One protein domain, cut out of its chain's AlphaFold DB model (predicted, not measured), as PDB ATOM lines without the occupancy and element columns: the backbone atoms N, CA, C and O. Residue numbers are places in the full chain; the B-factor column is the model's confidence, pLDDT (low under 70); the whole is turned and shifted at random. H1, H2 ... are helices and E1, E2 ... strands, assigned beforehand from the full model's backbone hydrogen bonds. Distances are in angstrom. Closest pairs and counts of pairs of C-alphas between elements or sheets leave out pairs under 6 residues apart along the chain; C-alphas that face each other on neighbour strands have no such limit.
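Overview. This is residues 399 to 485 of the 1253 residues of the protein "Hypothetical protein" of Polarella glacialis (UniProt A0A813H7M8). A compact body of helices with two small, separate two-strand sheets at opposite ends: the helical hairpin H3 and H4 lies on one side, and H1 and H5 lie on the other, running crosswise to it. E1 and E4 pair at one end, E2 and E3 at the other, and the short H2 lies at the outside beyond E2. The printed part has 87 residues with five named helices and four named strands, in the order E1 H1 H2 E2 H3 H4 E3 H5 E4; E1 and E4 are parallel, E2 and E3 antiparallel, and the class is mixed, helices and strands. It is compact, with a radius of gyration of the C-alphas of 11.8 A and spans of 31 by 29 by 20 A.

Along the chain. E1, residues 404 to 407, begins at C-alpha 404 (3.959, 149.785, 30.965) and is 10.3 A long. H1, residues 408 to 421, is 20.0 A long, and H2 is residues 423 to 429, 10.8 A. E2 is residues 431 to 433, 6.8 A, and H3 is residues 434 to 442, 12.7 A. H4, residues 450 to 463, begins at C-alpha 450 (15.686, 147.881, 26.928) and is 19.8 A long. E3 is residues 470 to 472, 7.0 A, and H5 is residues 473 to 479, 9.8 A. E4, residues 481 to 484, is 9.1 A long and ends at C-alpha 484 (-0.136, 141.772, 27.907).

Arrangement. H3 and H4 form a helical hairpin: they touch, closest at the C-alphas of Leu 441 and Leu 453, 6.7 A, at a shallow tilt of 6 degrees, opposite ways. H1 touches H3 with residues 417 to 421 alone, closest at the C-alphas of Leu 421 and Gln 436, 6.9 A, at a steep tilt of 65 degrees. H1 and H4 are apart. H5 is close to but not clearly touching H4, about perpendicular at 85 degrees, with the closest C-alphas, Ala 460 and Leu 476, 6.7 A apart. H5 is also close to but not clearly touching H1, with the closest C-alphas, Leu 415 and Ile 477, 7.9 A apart, at a shallow tilt of 22 degrees, opposite ways. H2 is close to but not clearly touching H1, with the closest C-alphas, Arg 419 and Leu 426, 6.9 A apart. E1 and E4 are parallel, with N 406 and O 482 within hydrogen-bond range at 3.0 A. E2 and E3 are antiparallel, with N 432 and O 471 at 2.9 A. Every O i to N i+4 pair is within hydrogen-bond range in H5; the counts are 9 of 10 in H1, 4 of 5 in H3, 9 of 10 in H4 and 1 of 3 in H2, which has 1 of 4 O i to N i+3 pairs within range.

Size, cuts and confidence. The two C-alphas farthest apart, those of Asp 468 and Pro 485, are 33.4 A apart. The printed part has no cut and no long link; H3 to H4 and H4 to E3 are short, and the others are tight. The mean pLDDT of the printed part is 73.0, and 22 residues are under 70, among them residues 399 to 403 and 421 to 429.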
ATOM      1  N   ARG A 399      -1.397 161.747  37.273       46.53
ATOM      2  CA  ARG A 399      -0.008 161.318  37.011       46.53
ATOM      3  C   ARG A 399       0.239 159.824  37.278       46.53
ATOM      4  O   ARG A 399       1.031 159.221  36.554       46.53
ATOM      5  N   ARG A 400      -0.453 159.207  38.247       46.88
ATOM      6  CA  ARG A 400      -0.301 157.776  38.605       46.88
ATOM      7  C   ARG A 400      -0.814 156.784  37.543       46.88
ATOM      8  O   ARG A 400      -0.505 155.601  37.630       46.88
ATOM      9  N   ARG A 401      -1.558 157.223  36.517       49.44
ATOM     10  CA  ARG A 401      -2.153 156.331  35.492       49.44
ATOM     11  C   ARG A 401      -1.204 155.828  34.389       49.44
ATOM     12  O   ARG A 401      -1.655 155.097  33.509       49.44
ATOM     13  N   LYS A 402       0.085 156.188  34.391       56.66
ATOM     14  CA  LYS A 402       1.038 155.691  33.379       56.66
ATOM     15  C   LYS A 402       1.396 154.226  33.647       56.66
ATOM     16  O   LYS A 402       1.969 153.915  34.685       56.66
ATOM     17  N   THR A 403       1.075 153.344  32.699       67.06
ATOM     18  CA  THR A 403       1.315 151.896  32.783       67.06
ATOM     19  C   THR A 403       2.164 151.392  31.616       67.06
ATOM     20  O   THR A 403       2.050 151.863  30.484       67.06
ATOM     21  N   VAL A 404       3.025 150.417  31.900       76.56
ATOM     22  CA  VAL A 404       3.959 149.785  30.965       76.56
ATOM     23  C   VAL A 404       3.435 148.394  30.617       76.56
ATOM     24  O   VAL A 404       3.199 147.570  31.501       76.56
ATOM     25  N   ARG A 405       3.257 148.109  29.323       74.06
ATOM     26  CA  ARG A 405       2.814 146.786  28.859       74.06
ATOM     27  C   ARG A 405       3.993 145.822  28.794       74.06
ATOM     28  O   ARG A 405       5.033 146.143  28.224       74.06
ATOM     29  N   CYS A 406       3.830 144.620  29.339       76.00
ATOM     30  CA  CYS A 406       4.862 143.588  29.285       76.00
ATOM     31  C   CYS A 406       4.268 142.176  29.171       76.00
ATOM     32  O   CYS A 406       3.214 141.878  29.728       76.00
ATOM     33  N   THR A 407       4.953 141.258  28.484       78.75
ATOM     34  CA  THR A 407       4.495 139.857  28.438       78.75
ATOM     35  C   THR A 407       4.612 139.190  29.815       78.75
ATOM     36  O   THR A 407       5.517 139.494  30.594       78.75
ATOM     37  N   ALA A 408       3.786 138.176  30.093       77.12
ATOM     38  CA  ALA A 408       3.883 137.366  31.319       77.12
ATOM     39  C   ALA A 408       5.215 136.585  31.478       77.12
ATOM     40  O   ALA A 408       5.472 136.000  32.536       77.12
ATOM     41  N   ARG A 409       6.067 136.547  30.439       79.38
ATOM     42  CA  ARG A 409       7.463 136.084  30.533       79.38
ATOM     43  C   ARG A 409       8.384 137.236  30.942       79.38
ATOM     44  O   ARG A 409       9.159 137.060  31.876       79.38
ATOM     45  N   CYS A 410       8.241 138.412  30.328       78.56
ATOM     46  CA  CYS A 410       8.978 139.620  30.712       78.56
ATOM     47  C   CYS A 410       8.713 140.003  32.175       78.56
ATOM     48  O   CYS A 410       9.675 140.172  32.913       78.56
ATOM     49  N   ARG A 411       7.448 140.041  32.632       82.69
ATOM     50  CA  ARG A 411       7.099 140.339  34.038       82.69
ATOM     51  C   ARG A 411       7.818 139.410  35.016       82.69
ATOM     52  O   ARG A 411       8.373 139.882  35.997       82.69
ATOM     53  N   ARG A 412       7.874 138.103  34.720       82.31
ATOM     54  CA  ARG A 412       8.592 137.114  35.545       82.31
ATOM     55  C   ARG A 412      10.111 137.288  35.506       82.31
ATOM     56  O   ARG A 412      10.728 137.195  36.559       82.31
ATOM     57  N   ILE A 413      10.702 137.567  34.342       83.56
ATOM     58  CA  ILE A 413      12.151 137.808  34.228       83.56
ATOM     59  C   ILE A 413      12.532 139.088  34.985       83.56
ATOM     60  O   ILE A 413      13.399 139.025  35.849       83.56
ATOM     61  N   ILE A 414      11.819 140.198  34.760       82.69
ATOM     62  CA  ILE A 414      11.997 141.470  35.478       82.69
ATOM     63  C   ILE A 414      11.869 141.245  36.992       82.69
ATOM     64  O   ILE A 414      12.800 141.555  37.727       82.69
ATOM     65  N   LEU A 415      10.778 140.626  37.457       82.88
ATOM     66  CA  LEU A 415      10.554 140.310  38.873       82.88
ATOM     67  C   LEU A 415      11.685 139.448  39.460       82.88
ATOM     68  O   LEU A 415      12.143 139.721  40.567       82.88
ATOM     69  N   SER A 416      12.174 138.440  38.729       82.56
ATOM     70  CA  SER A 416      13.287 137.601  39.190       82.56
ATOM     71  C   SER A 416      14.613 138.366  39.269       82.56
ATOM     72  O   SER A 416      15.329 138.223  40.256       82.56
ATOM     73  N   SER A 417      14.910 139.236  38.299       79.12
ATOM     74  CA  SER A 417      16.120 140.064  38.294       79.12
ATOM     75  C   SER A 417      16.085 141.139  39.381       79.12
ATOM     76  O   SER A 417      17.091 141.359  40.050       79.12
ATOM     77  N   LEU A 418      14.923 141.758  39.624       77.19
ATOM     78  CA  LEU A 418      14.728 142.722  40.710       77.19
ATOM     79  C   LEU A 418      14.856 142.059  42.088       77.19
ATOM     80  O   LEU A 418      15.543 142.594  42.956       77.19
ATOM     81  N   ARG A 419      14.289 140.857  42.279       78.06
ATOM     82  CA  ARG A 419      14.471 140.078  43.519       78.06
ATOM     83  C   ARG A 419      15.913 139.578  43.704       78.06
ATOM     84  O   ARG A 419      16.372 139.507  44.837       78.06
ATOM     85  N   GLN A 420      16.652 139.291  42.627       75.56
ATOM     86  CA  GLN A 420      18.081 138.949  42.701       75.56
ATOM     87  C   GLN A 420      18.966 140.159  43.053       75.56
ATOM     88  O   GLN A 420      19.860 140.031  43.885       75.56
ATOM     89  N   LEU A 421      18.708 141.334  42.467       67.69
ATOM     90  CA  LEU A 421      19.492 142.559  42.702       67.69
ATOM     91  C   LEU A 421      19.140 143.278  44.017       67.69
ATOM     92  O   LEU A 421      19.987 143.966  44.580       67.69
ATOM     93  N   GLY A 422      17.924 143.094  44.542       64.62
ATOM     94  CA  GLY A 422      17.507 143.621  45.849       64.62
ATOM     95  C   GLY A 422      18.142 142.918  47.062       64.62
ATOM     96  O   GLY A 422      18.082 143.436  48.181       64.62
ATOM     97  N   GLY A 423      18.765 141.752  46.856       64.56
ATOM     98  CA  GLY A 423      19.485 141.003  47.888       64.56
ATOM     99  C   GLY A 423      18.638 140.658  49.123       64.56
ATOM    100  O   GLY A 423      17.420 140.506  49.055       64.56
ATOM    101  N   LYS A 424      19.294 140.541  50.286       53.81
ATOM    102  CA  LYS A 424      18.611 140.259  51.565       53.81
ATOM    103  C   LYS A 424      17.738 141.418  52.068       53.81
ATOM    104  O   LYS A 424      16.824 141.165  52.838       53.81
ATOM    105  N   GLN A 425      18.002 142.659  51.649       53.44
ATOM    106  CA  GLN A 425      17.223 143.825  52.088       53.44
ATOM    107  C   GLN A 425      15.813 143.817  51.494       53.44
ATOM    108  O   GLN A 425      14.847 143.994  52.229       53.44
ATOM    109  N   LEU A 426      15.669 143.522  50.199       57.88
ATOM    110  CA  LEU A 426      14.356 143.510  49.549       57.88
ATOM    111  C   LEU A 426      13.447 142.375  50.065       57.88
ATOM    112  O   LEU A 426      12.231 142.531  50.085       57.88
ATOM    113  N   LEU A 427      14.032 141.279  50.563       55.72
ATOM    114  CA  LEU A 427      13.325 140.218  51.299       55.72
ATOM    115  C   LEU A 427      12.834 140.636  52.700       55.72
ATOM    116  O   LEU A 427      12.028 139.917  53.279       55.72
ATOM    117  N   ALA A 428      13.320 141.756  53.245       53.72
ATOM    118  CA  ALA A 428      12.961 142.259  54.574       53.72
ATOM    119  C   ALA A 428      12.088 143.527  54.538       53.72
ATOM    120  O   ALA A 428      11.363 143.781  55.496       53.72
ATOM    121  N   THR A 429      12.153 144.327  53.465       68.38
ATOM    122  CA  THR A 429      11.445 145.621  53.370       68.38
ATOM    123  C   THR A 429      10.532 145.774  52.155       68.38
ATOM    124  O   THR A 429       9.805 146.757  52.088       68.38
ATOM    125  N   GLY A 430      10.596 144.884  51.156       72.75
ATOM    126  CA  GLY A 430       9.821 145.000  49.910       72.75
ATOM    127  C   GLY A 430      10.202 146.172  48.988       72.75
ATOM    128  O   GLY A 430       9.718 146.234  47.857       72.75
ATOM    129  N   ARG A 431      11.087 147.082  49.417       75.19
ATOM    130  CA  ARG A 431      11.439 148.317  48.696       75.19
ATOM    131  C   ARG A 431      12.638 148.154  47.771       75.19
ATOM    132  O   ARG A 431      13.609 147.467  48.089       75.19
ATOM    133  N   LEU A 432      12.574 148.839  46.632       79.44
ATOM    134  CA  LEU A 432      13.611 148.883  45.605       79.44
ATOM    135  C   LEU A 432      14.064 150.330  45.375       79.44
ATOM    136  O   LEU A 432      13.244 151.207  45.112       79.44
ATOM    137  N   SER A 433      15.372 150.583  45.414       82.25
ATOM    138  CA  SER A 433      15.925 151.922  45.161       82.25
ATOM    139  C   SER A 433      16.076 152.246  43.667       82.25
ATOM    140  O   SER A 433      16.384 151.386  42.836       82.25
ATOM    141  N   HIS A 434      15.958 153.528  43.311       78.94
ATOM    142  CA  HIS A 434      16.220 154.024  41.956       78.94
ATOM    143  C   HIS A 434      17.676 153.821  41.493       78.94
ATOM    144  O   HIS A 434      17.938 153.848  40.289       78.94
ATOM    145  N   SER A 435      18.635 153.619  42.403       76.25
ATOM    146  CA  SER A 435      20.010 153.222  42.068       76.25
ATOM    147  C   SER A 435      20.075 151.757  41.632       76.25
ATOM    148  O   SER A 435      20.576 151.490  40.541       76.25
ATOM    149  N   GLN A 436      19.485 150.828  42.395       76.31
ATOM    150  CA  GLN A 436      19.358 149.417  41.995       76.31
ATOM    151  C   GLN A 436      18.587 149.272  40.674       76.31
ATOM    152  O   GLN A 436      19.007 148.532  39.788       76.31
ATOM    153  N   LEU A 437      17.505 150.034  40.481       76.50
ATOM    154  CA  LEU A 437      16.734 150.020  39.234       76.50
ATOM    155  C   LEU A 437      17.542 150.560  38.029       76.50
ATOM    156  O   LEU A 437      17.392 150.069  36.910       76.50
ATOM    157  N   LYS A 438      18.460 151.516  38.246       79.25
ATOM    158  CA  LYS A 438      19.448 151.949  37.234       79.25
ATOM    159  C   LYS A 438      20.558 150.918  36.994       79.25
ATOM    160  O   LYS A 438      21.121 150.906  35.903       79.25
ATOM    161  N   GLU A 439      20.860 150.050  37.957       77.94
ATOM    162  CA  GLU A 439      21.790 148.924  37.783       77.94
ATOM    163  C   GLU A 439      21.221 147.898  36.785       77.94
ATOM    164  O   GLU A 439      21.915 147.505  35.852       77.94
ATOM    165  N   VAL A 440      19.923 147.573  36.881       73.50
ATOM    166  CA  VAL A 440      19.205 146.712  35.908       73.50
ATOM    167  C   VAL A 440      19.311 147.259  34.477       73.50
ATOM    168  O   VAL A 440      19.424 146.499  33.519       73.50
ATOM    169  N   LEU A 441      19.295 148.589  34.317       72.31
ATOM    170  CA  LEU A 441      19.484 149.252  33.021       72.31
ATOM    171  C   LEU A 441      20.922 149.143  32.478       72.31
ATOM    172  O   LEU A 441      21.106 149.264  31.267       72.31
ATOM    173  N   ARG A 442      21.930 148.926  33.336       78.06
ATOM    174  CA  ARG A 442      23.329 148.688  32.929       78.06
ATOM    175  C   ARG A 442      23.565 147.235  32.511       78.06
ATOM    176  O   ARG A 442      24.363 146.994  31.610       78.06
ATOM    177  N   SER A 443      22.873 146.286  33.140       75.94
ATOM    178  CA  SER A 443      22.967 144.843  32.876       75.94
ATOM    179  C   SER A 443      21.590 144.237  32.542       75.94
ATOM    180  O   SER A 443      21.046 143.451  33.320       75.94
ATOM    181  N   PRO A 444      20.997 144.584  31.378       76.00
ATOM    182  CA  PRO A 444      19.640 144.168  31.034       76.00
ATOM    183  C   PRO A 444      19.513 142.633  30.949       76.00
ATOM    184  O   PRO A 444      20.275 141.996  30.213       76.00
ATOM    185  N   PRO A 445      18.551 142.013  31.659       78.00
ATOM    186  CA  PRO A 445      18.390 140.563  31.673       78.00
ATOM    187  C   PRO A 445      17.934 140.016  30.313       78.00
ATOM    188  O   PRO A 445      17.082 140.589  29.628       78.00
ATOM    189  N   ALA A 446      18.492 138.864  29.934       75.56
ATOM    190  CA  ALA A 446      18.283 138.258  28.624       75.56
ATOM    191  C   ALA A 446      16.793 137.988  28.330       75.56
ATOM    192  O   ALA A 446      16.116 137.254  29.051       75.56
ATOM    193  N   GLY A 447      16.295 138.561  27.229       73.62
ATOM    194  CA  GLY A 447      14.906 138.417  26.781       73.62
ATOM    195  C   GLY A 447      13.950 139.539  27.203       73.62
ATOM    196  O   GLY A 447      12.756 139.419  26.934       73.62
ATOM    197  N   VAL A 448      14.436 140.623  27.823       80.50
ATOM    198  CA  VAL A 448      13.641 141.830  28.123       80.50
ATOM    199  C   VAL A 448      14.072 142.998  27.215       80.50
ATOM    200  O   VAL A 448      15.272 143.258  27.113       80.50
ATOM    201  N   PRO A 449      13.146 143.736  26.567       82.31
ATOM    202  CA  PRO A 449      13.499 144.924  25.789       82.31
ATOM    203  C   PRO A 449      14.028 146.064  26.671       82.31
ATOM    204  O   PRO A 449      13.452 146.394  27.710       82.31
ATOM    205  N   THR A 450      15.092 146.731  26.223       77.50
ATOM    206  CA  THR A 450      15.686 147.881  26.928       77.50
ATOM    207  C   THR A 450      14.795 149.128  26.912       77.50
ATOM    208  O   THR A 450      14.933 149.976  27.793       77.50
ATOM    209  N   SER A 451      13.846 149.227  25.972       77.94
ATOM    210  CA  SER A 451      12.769 150.230  25.981       77.94
ATOM    211  C   SER A 451      11.826 150.034  27.169       77.94
ATOM    212  O   SER A 451      11.682 150.942  27.979       77.94
ATOM    213  N   THR A 452      11.278 148.827  27.341       78.12
ATOM    214  CA  THR A 452      10.360 148.481  28.441       78.12
ATOM    215  C   THR A 452      11.003 148.692  29.817       78.12
ATOM    216  O   THR A 452      10.338 149.136  30.748       78.12
ATOM    217  N   LEU A 453      12.309 148.425  29.954       79.50
ATOM    218  CA  LEU A 453      13.053 148.736  31.182       79.50
ATOM    219  C   LEU A 453      13.204 150.246  31.415       79.50
ATOM    220  O   LEU A 453      13.083 150.688  32.553       79.50
ATOM    221  N   ARG A 454      13.432 151.048  30.368       81.25
ATOM    222  CA  ARG A 454      13.503 152.515  30.483       81.25
ATOM    223  C   ARG A 454      12.151 153.108  30.881       81.25
ATOM    224  O   ARG A 454      12.092 153.857  31.849       81.25
ATOM    225  N   GLU A 455      11.079 152.692  30.210       80.00
ATOM    226  CA  GLU A 455       9.699 153.061  30.548       80.00
ATOM    227  C   GLU A 455       9.361 152.702  32.002       80.00
ATOM    228  O   GLU A 455       8.814 153.530  32.726       80.00
ATOM    229  N   LEU A 456       9.764 151.516  32.476       80.75
ATOM    230  CA  LEU A 456       9.589 151.111  33.874       80.75
ATOM    231  C   LEU A 456      10.353 152.015  34.859       80.75
ATOM    232  O   LEU A 456       9.829 152.313  35.927       80.75
ATOM    233  N   VAL A 457      11.556 152.490  34.516       82.75
ATOM    234  CA  VAL A 457      12.346 153.419  35.357       82.75
ATOM    235  C   VAL A 457      11.770 154.839  35.365       82.75
ATOM    236  O   VAL A 457      11.904 155.561  36.356       82.75
ATOM    237  N   ASP A 458      11.127 155.256  34.277       76.38
ATOM    238  CA  ASP A 458      10.462 156.557  34.183       76.38
ATOM    239  C   ASP A 458       9.081 156.545  34.862       76.38
ATOM    240  O   ASP A 458       8.697 157.538  35.478       76.38
ATOM    241  N   VAL A 459       8.374 155.406  34.852       75.81
ATOM    242  CA  VAL A 459       7.143 155.205  35.633       75.81
ATOM    243  C   VAL A 459       7.436 154.980  37.121       75.81
ATOM    244  O   VAL A 459       6.715 155.531  37.947       75.81
ATOM    245  N   ALA A 460       8.516 154.287  37.500       75.31
ATOM    246  CA  ALA A 460       8.923 154.155  38.907       75.31
ATOM    247  C   ALA A 460       9.095 155.526  39.585       75.31
ATOM    248  O   ALA A 460       8.563 155.753  40.669       75.31
ATOM    249  N   ARG A 461       9.694 156.498  38.883       73.75
ATOM    250  CA  ARG A 461       9.809 157.895  39.344       73.75
ATOM    251  C   ARG A 461       8.479 158.648  39.484       73.75
ATOM    252  O   ARG A 461       8.464 159.717  40.083       73.75
ATOM    253  N   ALA A 462       7.379 158.127  38.939       65.50
ATOM    254  CA  ALA A 462       6.021 158.635  39.154       65.50
ATOM    255  C   ALA A 462       5.255 157.871  40.257       65.50
ATOM    256  O   ALA A 462       4.236 158.367  40.739       65.50
ATOM    257  N   TYR A 463       5.745 156.690  40.652       67.00
ATOM    258  CA  TYR A 463       5.245 155.882  41.772       67.00
ATOM    259  C   TYR A 463       5.999 156.143  43.089       67.00
ATOM    260  O   TYR A 463       5.466 155.833  44.150       67.00
ATOM    261  N   ASP A 464       7.177 156.776  43.045       73.88
ATOM    262  CA  ASP A 464       7.872 157.356  44.206       73.88
ATOM    263  C   ASP A 464       6.999 158.444  44.869       73.88
ATOM    264  O   ASP A 464       7.028 159.630  44.528       73.88
ATOM    265  N   GLY A 465       6.136 158.004  45.788       58.50
ATOM    266  CA  GLY A 465       5.165 158.846  46.483       58.50
ATOM    267  C   GLY A 465       5.745 159.645  47.652       58.50
ATOM    268  O   GLY A 465       5.064 160.542  48.154       58.50
ATOM    269  N   LEU A 466       6.971 159.325  48.079       58.38
ATOM    270  CA  LEU A 466       7.642 159.907  49.247       58.38
ATOM    271  C   LEU A 466       8.758 160.890  48.861       58.38
ATOM    272  O   LEU A 466       9.070 161.790  49.640       58.38
ATOM    273  N   GLY A 467       9.331 160.756  47.662       65.56
ATOM    274  CA  GLY A 467      10.516 161.491  47.222       65.56
ATOM    275  C   GLY A 467      11.818 160.973  47.840       65.56
ATOM    276  O   GLY A 467      12.820 161.687  47.814       65.56
ATOM    277  N   ASP A 468      11.812 159.764  48.415       71.25
ATOM    278  CA  ASP A 468      12.976 159.147  49.068       71.25
ATOM    279  C   ASP A 468      13.894 158.399  48.078       71.25
ATOM    280  O   ASP A 468      14.989 157.959  48.436       71.25
ATOM    281  N   GLY A 469      13.487 158.304  46.808       76.31
ATOM    282  CA  GLY A 469      14.236 157.615  45.769       76.31
ATOM    283  C   GLY A 469      14.063 156.094  45.783       76.31
ATOM    284  O   GLY A 469      14.822 155.409  45.090       76.31
ATOM    285  N   CYS A 470      13.099 155.571  46.540       75.62
ATOM    286  CA  CYS A 470      12.715 154.167  46.592       75.62
ATOM    287  C   CYS A 470      11.244 153.984  46.192       75.62
ATOM    288  O   CYS A 470      10.432 154.903  46.243       75.62
ATOM    289  N   VAL A 471      10.895 152.769  45.767       79.06
ATOM    290  CA  VAL A 471       9.522 152.394  45.410       79.06
ATOM    291  C   VAL A 471       9.226 151.009  45.979       79.06
ATOM    292  O   VAL A 471      10.071 150.111  45.898       79.06
ATOM    293  N   ASP A 472       8.041 150.822  46.560       78.56
ATOM    294  CA  ASP A 472       7.561 149.509  46.997       78.56
ATOM    295  C   ASP A 472       7.380 148.589  45.779       78.56
ATOM    296  O   ASP A 472       6.675 148.920  44.820       78.56
ATOM    297  N   LEU A 473       8.063 147.438  45.783       79.50
ATOM    298  CA  LEU A 473       8.195 146.605  44.585       79.50
ATOM    299  C   LEU A 473       6.844 146.046  44.121       79.50
ATOM    300  O   LEU A 473       6.638 145.895  42.919       79.50
ATOM    301  N   GLU A 474       5.931 145.743  45.045       75.12
ATOM    302  CA  GLU A 474       4.629 145.159  44.703       75.12
ATOM    303  C   GLU A 474       3.638 146.226  44.198       75.12
ATOM    304  O   GLU A 474       3.020 145.999  43.159       75.12
ATOM    305  N   GLU A 475       3.607 147.443  44.771       76.75
ATOM    306  CA  GLU A 475       2.845 148.575  44.192       76.75
ATOM    307  C   GLU A 475       3.342 148.904  42.771       76.75
ATOM    308  O   GLU A 475       2.539 149.121  41.861       76.75
ATOM    309  N   LEU A 476       4.659 148.856  42.533       79.75
ATOM    310  CA  LEU A 476       5.230 149.052  41.198       79.75
ATOM    311  C   LEU A 476       4.895 147.897  40.232       79.75
ATOM    312  O   LEU A 476       4.612 148.137  39.056       79.75
ATOM    313  N   ILE A 477       4.926 146.642  40.687       78.44
ATOM    314  CA  ILE A 477       4.699 145.467  39.829       78.44
ATOM    315  C   ILE A 477       3.215 145.248  39.501       78.44
ATOM    316  O   ILE A 477       2.920 144.800  38.388       78.44
ATOM    317  N   ASP A 478       2.291 145.563  40.406       73.25
ATOM    318  CA  ASP A 478       0.845 145.451  40.163       73.25
ATOM    319  C   ASP A 478       0.243 146.746  39.584       73.25
ATOM    320  O   ASP A 478      -0.633 146.673  38.721       73.25
ATOM    321  N   GLY A 479       0.755 147.920  39.968       67.62
ATOM    322  CA  GLY A 479       0.318 149.214  39.436       67.62
ATOM    323  C   GLY A 479       0.868 149.529  38.041       67.62
ATOM    324  O   GLY A 479       0.101 149.837  37.126       67.62
ATOM    325  N   ALA A 480       2.189 149.440  37.840       73.94
ATOM    326  CA  ALA A 480       2.816 149.878  36.589       73.94
ATOM    327  C   ALA A 480       2.909 148.785  35.512       73.94
ATOM    328  O   ALA A 480       2.756 149.099  34.332       73.94
ATOM    329  N   LEU A 481       3.171 147.521  35.867       76.12
ATOM    330  CA  LEU A 481       3.455 146.447  34.898       76.12
ATOM    331  C   LEU A 481       2.196 145.671  34.481       76.12
ATOM    332  O   LEU A 481       1.979 144.524  34.887       76.12
ATOM    333  N   GLN A 482       1.400 146.276  33.595       73.62
ATOM    334  CA  GLN A 482       0.255 145.602  32.983       73.62
ATOM    335  C   GLN A 482       0.705 144.413  32.123       73.62
ATOM    336  O   GLN A 482       1.532 144.533  31.211       73.62
ATOM    337  N   ILE A 483       0.123 143.248  32.410       71.88
ATOM    338  CA  ILE A 483       0.377 142.008  31.679       71.88
ATOM    339  C   ILE A 483      -0.316 142.093  30.317       71.88
ATOM    340  O   ILE A 483      -1.542 142.167  30.246       71.88
ATOM    341  N   GLU A 484       0.446 142.016  29.226       64.19
ATOM    342  CA  GLU A 484      -0.136 141.772  27.907       64.19
ATOM    343  C   GLU A 484      -0.894 140.438  27.932       64.19
ATOM    344  O   GLU A 484      -0.301 139.413  28.301       64.19
ATOM    345  N   PRO A 485      -2.182 140.409  27.540       57.28
ATOM    346  CA  PRO A 485      -2.985 139.199  27.622       57.28
ATOM    347  C   PRO A 485      -2.324 138.128  26.748       57.28
ATOM    348  O   PRO A 485      -2.103 138.343  25.557       57.28
TER     349      PRO A 485